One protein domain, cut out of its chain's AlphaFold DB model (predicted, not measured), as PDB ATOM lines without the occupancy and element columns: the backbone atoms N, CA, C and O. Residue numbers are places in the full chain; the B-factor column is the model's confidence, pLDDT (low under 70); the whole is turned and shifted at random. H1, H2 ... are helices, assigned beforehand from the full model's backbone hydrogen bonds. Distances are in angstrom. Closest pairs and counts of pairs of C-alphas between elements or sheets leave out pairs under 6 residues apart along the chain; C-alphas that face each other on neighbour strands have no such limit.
ATOM      1  N   ARG A 463      36.240  29.233  -4.380       90.44
ATOM      2  CA  ARG A 463      35.756  30.600  -4.628       90.44
ATOM      3  C   ARG A 463      36.471  31.629  -3.755       90.44
ATOM      4  O   ARG A 463      36.827  32.684  -4.271       90.44
ATOM      5  N   VAL A 464      36.729  31.321  -2.482       88.94
ATOM      6  CA  VAL A 464      37.516  32.185  -1.584       88.94
ATOM      7  C   VAL A 464      38.944  32.346  -2.105       88.94
ATOM      8  O   VAL A 464      39.419  33.473  -2.222       88.94
ATOM      9  N   GLN A 465      39.610  31.254  -2.495       90.00
ATOM     10  CA  GLN A 465      40.954  31.304  -3.087       90.00
ATOM     11  C   GLN A 465      40.970  32.105  -4.396       90.00
ATOM     12  O   GLN A 465      41.852  32.937  -4.616       90.00
ATOM     13  N   GLY A 466      39.968  31.894  -5.253       87.50
ATOM     14  CA  GLY A 466      39.785  32.655  -6.485       87.50
ATOM     15  C   GLY A 466      39.617  34.151  -6.214       87.50
ATOM     16  O   GLY A 466      40.314  34.959  -6.826       87.50
ATOM     17  N   ALA A 467      38.766  34.521  -5.255       85.31
ATOM     18  CA  ALA A 467      38.573  35.908  -4.844       85.31
ATOM     19  C   ALA A 467      39.881  36.523  -4.324       85.31
ATOM     20  O   ALA A 467      40.283  37.573  -4.818       85.31
ATOM     21  N   GLN A 468      40.588  35.843  -3.414       88.56
ATOM     22  CA  GLN A 468      41.885  36.284  -2.884       88.56
ATOM     23  C   GLN A 468      42.912  36.529  -3.998       88.56
ATOM     24  O   GLN A 468      43.566  37.568  -4.018       88.56
ATOM     25  N   SER A 469      43.013  35.618  -4.972       85.75
ATOM     26  CA  SER A 469      43.945  35.770  -6.100       85.75
ATOM     27  C   SER A 469      43.645  36.991  -6.981       85.75
ATOM     28  O   SER A 469      44.544  37.525  -7.626       85.75
ATOM     29  N   GLN A 470      42.390  37.450  -6.987       83.25
ATOM     30  CA  GLN A 470      41.911  38.593  -7.768       83.25
ATOM     31  C   GLN A 470      41.773  39.875  -6.934       83.25
ATOM     32  O   GLN A 470      41.392  40.905  -7.490       83.25
ATOM     33  N   GLN A 471      42.062  39.838  -5.627       84.56
ATOM     34  CA  GLN A 471      41.803  40.940  -4.697       84.56
ATOM     35  C   GLN A 471      42.434  42.246  -5.177       84.56
ATOM     36  O   GLN A 471      41.739  43.245  -5.320       84.56
ATOM     37  N   GLN A 472      43.732  42.226  -5.487       85.25
ATOM     38  CA  GLN A 472      44.461  43.432  -5.881       85.25
ATOM     39  C   GLN A 472      43.906  44.054  -7.167       85.25
ATOM     40  O   GLN A 472      43.759  45.271  -7.240       85.25
ATOM     41  N   GLN A 473      43.575  43.224  -8.160       80.94
ATOM     42  CA  GLN A 473      43.011  43.693  -9.425       80.94
ATOM     43  C   GLN A 473      41.627  44.311  -9.204       80.94
ATOM     44  O   GLN A 473      41.390  45.444  -9.607       80.94
ATOM     45  N   ARG A 474      40.740  43.609  -8.486       81.44
ATOM     46  CA  ARG A 474      39.395  44.107  -8.159       81.44
ATOM     47  C   ARG A 474      39.459  45.413  -7.375       81.44
ATOM     48  O   ARG A 474      38.726  46.341  -7.691       81.44
ATOM     49  N   LYS A 475      40.374  45.506  -6.407       85.06
ATOM     50  CA  LYS A 475      40.628  46.727  -5.643       85.06
ATOM     51  C   LYS A 475      41.011  47.882  -6.557       85.06
ATOM     52  O   LYS A 475      40.397  48.940  -6.494       85.06
ATOM     53  N   GLN A 476      42.017  47.677  -7.408       82.69
ATOM     54  CA  GLN A 476      42.508  48.701  -8.330       82.69
ATOM     55  C   GLN A 476      41.413  49.176  -9.284       82.69
ATOM     56  O   GLN A 476      41.271  50.381  -9.478       82.69
ATOM     57  N   ASP A 477      40.615  48.254  -9.822       75.38
ATOM     58  CA  ASP A 477      39.517  48.583 -10.728       75.38
ATOM     59  C   ASP A 477      38.412  49.372 -10.010       75.38
ATOM     60  O   ASP A 477      37.977  50.412 -10.503       75.38
ATOM     61  N   THR A 478      37.982  48.925  -8.827       78.00
ATOM     62  CA  THR A 478      36.890  49.563  -8.078       78.00
ATOM     63  C   THR A 478      37.302  50.912  -7.487       78.00
ATOM     64  O   THR A 478      36.581  51.895  -7.649       78.00
ATOM     65  N   VAL A 479      38.474  50.997  -6.851       82.69
ATOM     66  CA  VAL A 479      39.015  52.259  -6.320       82.69
ATOM     67  C   VAL A 479      39.335  53.214  -7.463       82.69
ATOM     68  O   VAL A 479      38.985  54.386  -7.395       82.69
ATOM     69  N   GLY A 480      39.933  52.717  -8.549       78.25
ATOM     70  CA  GLY A 480      40.208  53.513  -9.741       78.25
ATOM     71  C   GLY A 480      38.935  54.093 -10.356       78.25
ATOM     72  O   GLY A 480      38.922  55.269 -10.703       78.25
ATOM     73  N   ALA A 481      37.853  53.311 -10.439       72.88
ATOM     74  CA  ALA A 481      36.554  53.786 -10.911       72.88
ATOM     75  C   ALA A 481      35.933  54.833  -9.971       72.88
ATOM     76  O   ALA A 481      35.419  55.841 -10.455       72.88
ATOM     77  N   HIS A 482      36.017  54.631  -8.650       78.12
ATOM     78  CA  HIS A 482      35.562  55.600  -7.643       78.12
ATOM     79  C   HIS A 482      36.305  56.930  -7.758       78.12
ATOM     80  O   HIS A 482      35.680  57.968  -7.964       78.12
ATOM     81  N   VAL A 483      37.638  56.884  -7.703       79.62
ATOM     82  CA  VAL A 483      38.513  58.054  -7.858       79.62
ATOM     83  C   VAL A 483      38.224  58.735  -9.188       79.62
ATOM     84  O   VAL A 483      38.000  59.938  -9.237       79.62
ATOM     85  N   HIS A 484      38.152  57.971 -10.283       74.38
ATOM     86  CA  HIS A 484      37.862  58.529 -11.596       74.38
ATOM     87  C   HIS A 484      36.521  59.267 -11.621       74.38
ATOM     88  O   HIS A 484      36.471  60.391 -12.117       74.38
ATOM     89  N   TYR A 485      35.458  58.669 -11.084       69.38
ATOM     90  CA  TYR A 485      34.142  59.293 -11.027       69.38
ATOM     91  C   TYR A 485      34.154  60.565 -10.176       69.38
ATOM     92  O   TYR A 485      33.702  61.609 -10.630       69.38
ATOM     93  N   TRP A 486      34.695  60.539  -8.963       71.88
ATOM     94  CA  TRP A 486      34.629  61.711  -8.089       71.88
ATOM     95  C   TRP A 486      35.598  62.821  -8.508       71.88
ATOM     96  O   TRP A 486      35.190  63.981  -8.561       71.88
ATOM     97  N   ASP A 487      36.816  62.493  -8.937       79.75
ATOM     98  CA  ASP A 487      37.782  63.498  -9.396       79.75
ATOM     99  C   ASP A 487      37.424  64.102 -10.760       79.75
ATOM    100  O   ASP A 487      37.720  65.272 -11.004       79.75
ATOM    101  N   ASN A 488      36.814  63.335 -11.675       65.38
ATOM    102  CA  ASN A 488      36.502  63.835 -13.024       65.38
ATOM    103  C   ASN A 488      35.049  64.265 -13.184       65.38
ATOM    104  O   ASN A 488      34.778  65.160 -13.985       65.38
ATOM    105  N   SER A 489      34.127  63.628 -12.463       55.56
ATOM    106  CA  SER A 489      32.700  63.909 -12.563       55.56
ATOM    107  C   SER A 489      32.161  64.752 -11.426       55.56
ATOM    108  O   SER A 489      31.019  65.163 -11.549       55.56
ATOM    109  N   HIS A 490      32.918  65.031 -10.361       50.50
ATOM    110  CA  HIS A 490      32.537  65.922  -9.253       50.50
ATOM    111  C   HIS A 490      33.770  66.596  -8.612       50.50
ATOM    112  O   HIS A 490      33.892  66.548  -7.398       50.50
ATOM    113  N   PRO A 491      34.692  67.232  -9.361       63.38
ATOM    114  CA  PRO A 491      36.021  67.609  -8.883       63.38
ATOM    115  C   PRO A 491      35.963  68.392  -7.568       63.38
ATOM    116  O   PRO A 491      35.400  69.484  -7.483       63.38
ATOM    117  N   GLY A 492      36.572  67.821  -6.537       71.06
ATOM    118  CA  GLY A 492      36.575  68.328  -5.174       71.06
ATOM    119  C   GLY A 492      37.740  67.732  -4.391       71.06
ATOM    120  O   GLY A 492      38.491  66.910  -4.905       71.06
ATOM    121  N   GLN A 493      37.923  68.164  -3.145       77.81
ATOM    122  CA  GLN A 493      38.880  67.519  -2.245       77.81
ATOM    123  C   GLN A 493      38.181  66.351  -1.554       77.81
ATOM    124  O   GLN A 493      37.511  66.566  -0.549       77.81
ATOM    125  N   TYR A 494      38.295  65.157  -2.129       83.94
ATOM    126  CA  TYR A 494      37.785  63.917  -1.548       83.94
ATOM    127  C   TYR A 494      38.860  63.184  -0.757       83.94
ATOM    128  O   TYR A 494      40.061  63.385  -0.945       83.94
ATOM    129  N   GLU A 495      38.418  62.286   0.110       89.50
ATOM    130  CA  GLU A 495      39.263  61.446   0.940       89.50
ATOM    131  C   GLU A 495      39.165  60.000   0.444       89.50
ATOM    132  O   GLU A 495      38.850  59.090   1.202       89.50
ATOM    133  N   HIS A 496      39.476  59.768  -0.839       88.44
ATOM    134  CA  HIS A 496      39.346  58.464  -1.515       88.44
ATOM    135  C   HIS A 496      40.029  57.291  -0.805       88.44
ATOM    136  O   HIS A 496      39.622  56.139  -0.964       88.44
ATOM    137  N   TRP A 497      41.039  57.571   0.018       90.69
ATOM    138  CA  TRP A 497      41.660  56.581   0.892       90.69
ATOM    139  C   TRP A 497      40.646  55.934   1.858       90.69
ATOM    140  O   TRP A 497      40.809  54.771   2.218       90.69
ATOM    141  N   ARG A 498      39.569  56.638   2.239       91.25
ATOM    142  CA  ARG A 498      38.452  56.098   3.028       91.25
ATOM    143  C   ARG A 498      37.670  55.054   2.252       91.25
ATOM    144  O   ARG A 498      37.357  54.010   2.815       91.25
ATOM    145  N   PHE A 499      37.384  55.311   0.974       90.62
ATOM    146  CA  PHE A 499      36.742  54.335   0.095       90.62
ATOM    147  C   PHE A 499      37.613  53.099  -0.078       90.62
ATOM    148  O   PHE A 499      37.132  51.980   0.073       90.62
ATOM    149  N   GLU A 500      38.906  53.297  -0.335       90.88
ATOM    150  CA  GLU A 500      39.869  52.204  -0.432       90.88
ATOM    151  C   GLU A 500      39.903  51.362   0.855       90.88
ATOM    152  O   GLU A 500      39.825  50.134   0.792       90.88
ATOM    153  N   GLN A 501      39.943  52.013   2.021       92.31
ATOM    154  CA  GLN A 501      39.900  51.334   3.314       92.31
ATOM    155  C   GLN A 501      38.572  50.598   3.536       92.31
ATOM    156  O   GLN A 501      38.572  49.469   4.027       92.31
ATOM    157  N   GLY A 502      37.445  51.216   3.178       92.69
ATOM    158  CA  GLY A 502      36.125  50.593   3.238       92.69
ATOM    159  C   GLY A 502      36.069  49.335   2.380       92.69
ATOM    160  O   GLY A 502      35.649  48.285   2.861       92.69
ATOM    161  N   TRP A 503      36.577  49.415   1.149       92.62
ATOM    162  CA  TRP A 503      36.662  48.291   0.221       92.62
ATOM    163  C   TRP A 503      37.497  47.144   0.790       92.62
ATOM    164  O   TRP A 503      37.057  45.996   0.761       92.62
ATOM    165  N   ASP A 504      38.664  47.446   1.370       90.50
ATOM    166  CA  ASP A 504      39.501  46.429   2.009       90.50
ATOM    167  C   ASP A 504      38.747  45.726   3.142       90.50
ATOM    168  O   ASP A 504      38.745  44.497   3.209       90.50
ATOM    169  N   VAL A 505      38.081  46.477   4.023       94.00
ATOM    170  CA  VAL A 505      37.295  45.898   5.126       94.00
ATOM    171  C   VAL A 505      36.157  45.035   4.580       94.00
ATOM    172  O   VAL A 505      36.020  43.882   4.987       94.00
ATOM    173  N   GLY A 506      35.388  45.547   3.617       93.75
ATOM    174  CA  GLY A 506      34.238  44.847   3.038       93.75
ATOM    175  C   GLY A 506      34.626  43.554   2.334       93.75
ATOM    176  O   GLY A 506      33.966  42.530   2.505       93.75
ATOM    177  N   PHE A 507      35.745  43.563   1.609       92.12
ATOM    178  CA  PHE A 507      36.270  42.380   0.937       92.12
ATOM    179  C   PHE A 507      36.668  41.280   1.935       92.12
ATOM    180  O   PHE A 507      36.278  40.119   1.774       92.12
ATOM    181  N   HIS A 508      37.409  41.635   2.991       92.31
ATOM    182  CA  HIS A 508      37.799  40.676   4.027       92.31
ATOM    183  C   HIS A 508      36.589  40.158   4.813       92.31
ATOM    184  O   HIS A 508      36.520  38.963   5.105       92.31
ATOM    185  N   ASP A 509      35.621  41.026   5.109       96.00
ATOM    186  CA  ASP A 509      34.388  40.648   5.793       96.00
ATOM    187  C   ASP A 509      33.567  39.662   4.962       96.00
ATOM    188  O   ASP A 509      33.189  38.601   5.459       96.00
ATOM    189  N   ALA A 510      33.359  39.953   3.676       93.12
ATOM    190  CA  ALA A 510      32.640  39.066   2.767       93.12
ATOM    191  C   ALA A 510      33.289  37.676   2.704       93.12
ATOM    192  O   ALA A 510      32.595  36.661   2.776       93.12
ATOM    193  N   MET A 511      34.622  37.610   2.638       91.75
ATOM    194  CA  MET A 511      35.345  36.337   2.676       91.75
ATOM    195  C   MET A 511      35.205  35.606   4.010       91.75
ATOM    196  O   MET A 511      35.067  34.382   4.015       91.75
ATOM    197  N   ALA A 512      35.267  36.326   5.129       93.50
ATOM    198  CA  ALA A 512      35.155  35.733   6.455       93.50
ATOM    199  C   ALA A 512      33.773  35.104   6.664       93.50
ATOM    200  O   ALA A 512      33.697  33.953   7.089       93.50
ATOM    201  N   PHE A 513      32.698  35.803   6.290       96.56
ATOM    202  CA  PHE A 513      31.343  35.247   6.317       96.56
ATOM    203  C   PHE A 513      31.227  34.060   5.355       96.56
ATOM    204  O   PHE A 513      30.925  32.945   5.779       96.56
ATOM    205  N   PHE A 514      31.552  34.260   4.077       95.94
ATOM    206  CA  PHE A 514      31.360  33.239   3.049       95.94
ATOM    207  C   PHE A 514      32.174  31.965   3.309       95.94
ATOM    208  O   PHE A 514      31.691  30.861   3.072       95.94
ATOM    209  N   GLY A 515      33.396  32.098   3.828       94.50
ATOM    210  CA  GLY A 515      34.300  30.981   4.079       94.50
ATOM    211  C   GLY A 515      34.057  30.228   5.389       94.50
ATOM    212  O   GLY A 515      34.486  29.076   5.486       94.50
ATOM    213  N   MET A 516      33.383  30.824   6.380       92.19
ATOM    214  CA  MET A 516      33.388  30.324   7.763       92.19
ATOM    215  C   MET A 516      32.957  28.861   7.898       92.19
ATOM    216  O   MET A 516      33.662  28.060   8.510       92.19
ATOM    217  N   ARG A 517      31.821  28.488   7.301       90.94
ATOM    218  CA  ARG A 517      31.305  27.110   7.372       90.94
ATOM    219  C   ARG A 517      32.298  26.114   6.774       90.94
ATOM    220  O   ARG A 517      32.615  25.105   7.403       90.94
ATOM    221  N   SER A 518      32.857  26.441   5.609       92.50
ATOM    222  CA  SER A 518      33.811  25.578   4.904       92.50
ATOM    223  C   SER A 518      35.139  25.388   5.641       92.50
ATOM    224  O   SER A 518      35.766  24.338   5.497       92.50
ATOM    225  N   GLN A 519      35.561  26.356   6.463       87.81
ATOM    226  CA  GLN A 519      36.743  26.217   7.328       87.81
ATOM    227  C   GLN A 519      36.520  25.160   8.418       87.81
ATOM    228  O   GLN A 519      37.453  24.450   8.782       87.81
ATOM    229  N   GLY A 520      35.276  25.004   8.882       83.25
ATOM    230  CA  GLY A 520      34.845  23.923   9.772       83.25
ATOM    231  C   GLY A 520      34.466  22.622   9.052       83.25
ATOM    232  O   GLY A 520      33.896  21.735   9.679       83.25
ATOM    233  N   GLY A 521      34.725  22.506   7.743       88.25
ATOM    234  CA  GLY A 521      34.359  21.338   6.934       88.25
ATOM    235  C   GLY A 521      32.867  21.231   6.595       88.25
ATOM    236  O   GLY A 521      32.434  20.205   6.075       88.25
ATOM    237  N   LEU A 522      32.076  22.270   6.872       93.31
ATOM    238  CA  LEU A 522      30.649  22.308   6.566       93.31
ATOM    239  C   LEU A 522      30.403  22.843   5.150       93.31
ATOM    240  O   LEU A 522      31.109  23.725   4.662       93.31
ATOM    241  N   ASN A 523      29.364  22.327   4.496       94.50
ATOM    242  CA  ASN A 523      28.910  22.826   3.197       94.50
ATOM    243  C   ASN A 523      28.256  24.212   3.324       94.50
ATOM    244  O   ASN A 523      27.731  24.556   4.379       94.50
ATOM    245  N   GLY A 524      28.220  24.957   2.219       94.38
ATOM    246  CA  GLY A 524      27.554  26.249   2.079       94.38
ATOM    247  C   GLY A 524      28.416  27.451   2.469       94.38
ATOM    248  O   GLY A 524      29.257  27.360   3.357       94.38
ATOM    249  N   GLY A 525      28.191  28.586   1.808       94.81
ATOM    250  CA  GLY A 525      28.800  29.873   2.147       94.81
ATOM    251  C   GLY A 525      27.783  30.834   2.759       94.81
ATOM    252  O   GLY A 525      26.731  31.083   2.159       94.81
ATOM    253  N   ASP A 526      28.088  31.365   3.945       95.25
ATOM    254  CA  ASP A 526      27.213  32.322   4.628       95.25
ATOM    255  C   ASP A 526      27.249  33.691   3.925       95.25
ATOM    256  O   ASP A 526      28.296  34.182   3.502       95.25
ATOM    257  N   LYS A 527      26.079  34.321   3.804       92.25
ATOM    258  CA  LYS A 527      25.912  35.699   3.321       92.25
ATOM    259  C   LYS A 527      25.748  36.622   4.529       92.25
ATOM    260  O   LYS A 527      25.075  36.231   5.480       92.25
ATOM    261  N   ILE A 528      26.275  37.847   4.479       94.81
ATOM    262  CA  ILE A 528      25.902  38.905   5.436       94.81
ATOM    263  C   ILE A 528      24.416  39.229   5.213       94.81
ATOM    264  O   ILE A 528      24.041  39.752   4.165       94.81
ATOM    265  N   GLY A 529      23.562  38.850   6.163       93.69
ATOM    266  CA  GLY A 529      22.113  39.055   6.080       93.69
ATOM    267  C   GLY A 529      21.711  40.429   6.586       93.69
ATOM    268  O   GLY A 529      20.916  41.118   5.956       93.69
ATOM    269  N   MET A 530      22.310  40.849   7.699       95.25
ATOM    270  CA  MET A 530      22.033  42.133   8.332       95.25
ATOM    271  C   MET A 530      22.995  43.224   7.855       95.25
ATOM    272  O   MET A 530      23.783  43.751   8.644       95.25
ATOM    273  N   MET A 531      22.987  43.508   6.550       91.94
ATOM    274  CA  MET A 531      24.013  44.341   5.911       91.94
ATOM    275  C   MET A 531      24.129  45.726   6.552       91.94
ATOM    276  O   MET A 531      25.225  46.142   6.908       91.94
ATOM    277  N   ASP A 532      23.017  46.419   6.778       93.44
ATOM    278  CA  ASP A 532      23.059  47.778   7.314       93.44
ATOM    279  C   ASP A 532      23.535  47.824   8.771       93.44
ATOM    280  O   ASP A 532      24.320  48.699   9.139       93.44
ATOM    281  N   LEU A 533      23.142  46.851   9.602       96.06
ATOM    282  CA  LEU A 533      23.669  46.747  10.967       96.06
ATOM    283  C   LEU A 533      25.160  46.399  10.972       96.06
ATOM    284  O   LEU A 533      25.905  46.894  11.821       96.06
ATOM    285  N   TRP A 534      25.606  45.573  10.023       96.31
ATOM    286  CA  TRP A 534      27.019  45.264   9.846       96.31
ATOM    287  C   TRP A 534      27.813  46.502   9.415       96.31
ATOM    288  O   TRP A 534      28.839  46.823  10.019       96.31
ATOM    289  N   CYS A 535      27.297  47.266   8.449       94.56
ATOM    290  CA  CYS A 535      27.860  48.551   8.045       94.56
ATOM    291  C   CYS A 535      27.912  49.535   9.218       94.56
ATOM    292  O   CYS A 535      28.961  50.130   9.453       94.56
ATOM    293  N   LEU A 536      26.844  49.651  10.014       94.94
ATOM    294  CA  LEU A 536      26.821  50.497  11.210       94.94
ATOM    295  C   LEU A 536      27.909  50.096  12.212       94.94
ATOM    296  O   LEU A 536      28.601  50.961  12.754       94.94
ATOM    297  N   LYS A 537      28.086  48.792  12.450       95.00
ATOM    298  CA  LYS A 537      29.158  48.271  13.307       95.00
ATOM    299  C   LYS A 537      30.531  48.676  12.769       95.00
ATOM    300  O   LYS A 537      31.328  49.230  13.524       95.00
ATOM    301  N   ARG A 538      30.794  48.476  11.474       95.00
ATOM    302  CA  ARG A 538      32.078  48.845  10.852       95.00
ATOM    303  C   ARG A 538      32.331  50.344  10.851       95.00
ATOM    304  O   ARG A 538      33.454  50.755  11.118       95.00
ATOM    305  N   LEU A 539      31.301  51.158  10.645       93.44
ATOM    306  CA  LEU A 539      31.396  52.612  10.751       93.44
ATOM    307  C   LEU A 539      31.799  53.039  12.168       93.44
ATOM    308  O   LEU A 539      32.747  53.807  12.314       93.44
ATOM    309  N   ARG A 540      31.162  52.483  13.208       92.00
ATOM    310  CA  ARG A 540      31.517  52.744  14.616       92.00
ATOM    311  C   ARG A 540      32.948  52.299  14.943       92.00
ATOM    312  O   ARG A 540      33.691  53.037  15.581       92.00
ATOM    313  N   GLU A 541      33.351  51.115  14.486       93.06
ATOM    314  CA  GLU A 541      34.686  50.557  14.747       93.06
ATOM    315  C   GLU A 541      35.799  51.253  13.962       93.06
ATOM    316  O   GLU A 541      36.949  51.265  14.404       93.06
ATOM    317  N   SER A 542      35.480  51.833  12.803       92.88
ATOM    318  CA  SER A 542      36.460  52.505  11.949       92.88
ATOM    319  C   SER A 542      37.167  53.661  12.656       92.88
ATOM    320  O   SER A 542      38.309  53.954  12.312       92.88
ATOM    321  N   GLY A 543      36.511  54.296  13.637       86.38
ATOM    322  CA  GLY A 543      36.994  55.516  14.290       86.38
ATOM    323  C   GLY A 543      36.962  56.752  13.384       86.38
ATOM    324  O   GLY A 543      37.330  57.844  13.823       86.38
ATOM    325  N   GLN A 544      36.509  56.594  12.138       85.12
ATOM    326  CA  GLN A 544      36.355  57.679  11.183       85.12
ATOM    327  C   GLN A 544      35.188  58.582  11.589       85.12
ATOM    328  O   GLN A 544      34.305  58.176  12.342       85.12
ATOM    329  N   PHE A 545      35.171  59.808  11.077       81.19
ATOM    330  CA  PHE A 545      34.052  60.749  11.158       81.19
ATOM    331  C   PHE A 545      34.286  61.884  10.160       81.19
ATOM    332  O   PHE A 545      35.321  61.963   9.502       81.19
ATOM    333  N   GLY A 546      33.324  62.798  10.075       79.88
ATOM    334  CA  GLY A 546      33.420  63.974   9.222       79.88
ATOM    335  C   GLY A 546      32.743  63.779   7.871       79.88
ATOM    336  O   GLY A 546      32.041  62.799   7.625       79.88
ATOM    337  N   LYS A 547      32.924  64.777   7.005       80.50
ATOM    338  CA  LYS A 547      32.136  64.960   5.780       80.50
ATOM    339  C   LYS A 547      32.232  63.784   4.797       80.50
ATOM    340  O   LYS A 547      31.267  63.538   4.086       80.50
ATOM    341  N   PHE A 548      33.365  63.083   4.749       84.31
ATOM    342  CA  PHE A 548      33.650  62.046   3.747       84.31
ATOM    343  C   PHE A 548      33.504  60.614   4.264       84.31
ATOM    344  O   PHE A 548      33.887  59.667   3.589       84.31
ATOM    345  N   MET A 549      32.910  60.422   5.443       85.31
ATOM    346  CA  MET A 549      32.657  59.083   5.989       85.31
ATOM    347  C   MET A 549      31.828  58.192   5.041       85.31
ATOM    348  O   MET A 549      31.990  56.973   5.046       85.31
ATOM    349  N   TRP A 550      30.985  58.789   4.194       84.00
ATOM    350  CA  TRP A 550      30.214  58.068   3.177       84.00
ATOM    351  C   TRP A 550      31.099  57.347   2.157       84.00
ATOM    352  O   TRP A 550      30.691  56.304   1.658       84.00
ATOM    353  N   GLU A 551      32.325  57.822   1.899       85.75
ATOM    354  CA  GLU A 551      33.271  57.123   1.024       85.75
ATOM    355  C   GLU A 551      33.644  55.759   1.619       85.75
ATOM    356  O   GLU A 551      33.677  54.767   0.896       85.75
ATOM    357  N   PHE A 552      33.838  55.676   2.943       91.19
ATOM    358  CA  PHE A 552      34.097  54.407   3.629       91.19
ATOM    359  C   PHE A 552      32.901  53.455   3.551       91.19
ATOM    360  O   PHE A 552      33.085  52.288   3.209       91.19
ATOM    361  N   GLU A 553      31.679  53.930   3.832       90.31
ATOM    362  CA  GLU A 553      30.471  53.097   3.702       90.31
ATOM    363  C   GLU A 553      30.297  52.594   2.263       90.31
ATOM    364  O   GLU A 553      30.046  51.410   2.040       90.31
ATOM    365  N   GLN A 554      30.479  53.477   1.280       85.56
ATOM    366  CA  GLN A 554      30.358  53.122  -0.126       85.56
ATOM    367  C   GLN A 554      31.385  52.057  -0.520       85.56
ATOM    368  O   GLN A 554      31.013  51.091  -1.188       85.56
ATOM    369  N   GLY A 555      32.645  52.211  -0.093       88.31
ATOM    370  CA  GLY A 555      33.710  51.230  -0.299       88.31
ATOM    371  C   GLY A 555      33.374  49.882   0.336       88.31
ATOM    372  O   GLY A 555      33.475  48.850  -0.324       88.31
ATOM    373  N   LEU A 556      32.891  49.900   1.583       90.56
ATOM    374  CA  LEU A 556      32.475  48.717   2.343       90.56
ATOM    375  C   LEU A 556      31.387  47.909   1.622       90.56
ATOM    376  O   LEU A 556      31.407  46.679   1.667       90.56
ATOM    377  N   ARG A 557      30.464  48.593   0.938       86.56
ATOM    378  CA  ARG A 557      29.324  47.977   0.244       86.56
ATOM    379  C   ARG A 557      29.624  47.459  -1.155       86.56
ATOM    380  O   ARG A 557      28.847  46.652  -1.640       86.56
ATOM    381  N   GLN A 558      30.752  47.807  -1.783       77.69
ATOM    382  CA  GLN A 558      31.060  47.454  -3.188       77.69
ATOM    383  C   GLN A 558      31.011  45.952  -3.546       77.69
ATOM    384  O   GLN A 558      31.145  45.597  -4.716       77.69
ATOM    385  N   GLY A 559      30.787  45.062  -2.577       54.88
ATOM    386  CA  GLY A 559      30.378  43.680  -2.814       54.88
ATOM    387  C   GLY A 559      28.953  43.479  -3.368       54.88
ATOM    388  O   GLY A 559      28.593  42.325  -3.593       54.88
ATOM    389  N   ASP A 560      28.146  44.528  -3.593       46.62
ATOM    390  CA  ASP A 560      26.720  44.431  -3.975       46.62
ATOM    391  C   ASP A 560      26.309  45.108  -5.313       46.62
ATOM    392  O   ASP A 560      25.121  45.214  -5.609       46.62
ATOM    393  N   GLY A 561      27.256  45.531  -6.162       56.94
ATOM    394  CA  GLY A 561      26.982  46.251  -7.424       56.94
ATOM    395  C   GLY A 561      26.538  45.383  -8.621       56.94
ATOM    396  O   GLY A 561      25.692  44.500  -8.502       56.94
TER     397      GLY A 561
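Overview. This is residues 463 to 561 of the 899 residues of the protein "PKS_ER domain-containing protein" of Friedmanniomyces simplex (UniProt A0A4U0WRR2). Two long helices, H1 and H2, run side by side as a hairpin; short H4 packs on H2, and short H3 packs on H4, away from H1. The 99 printed residues include four named helices, H1 to H4 in chain order, and no named strand: all helix. The elongated outline spans 49 by 28 by 19 A, only just compact, close to loose, with radius of gyration of the C-alphas 14.7 A.

Along the chain. Find C-alpha 463 at (35.756, 30.600, -4.628); H1 runs 34.4 A to 489. H2, 496 to 519, covers 33.5 A. H3 is 531 to 542; H4, 549 to 560, ends at (26.720, 44.431, -3.975).

Arrangement. H1 and H2 touch, closest C-alphas Val 479 and Glu 500, 5.9 A, at a shallow tilt of 21 degrees, opposite ways. H4 touches H2, closest C-alphas Trp 503 and Gly 555, 4.2 A. Hairpin H3 and H4 touch, closest C-alphas Cys 535 and Glu 553, 6.8 A. Every O i to N i+4 pair is within hydrogen-bond range in H3, but 21 of 23 in H1, 18 of 20 in H2, 6 of 8 in H4.

Size, cuts and confidence. The printed part has no cut; H2 to H3 is a long link. pLDDT is under 70 at 485, 488 to 491 and 559 to 561.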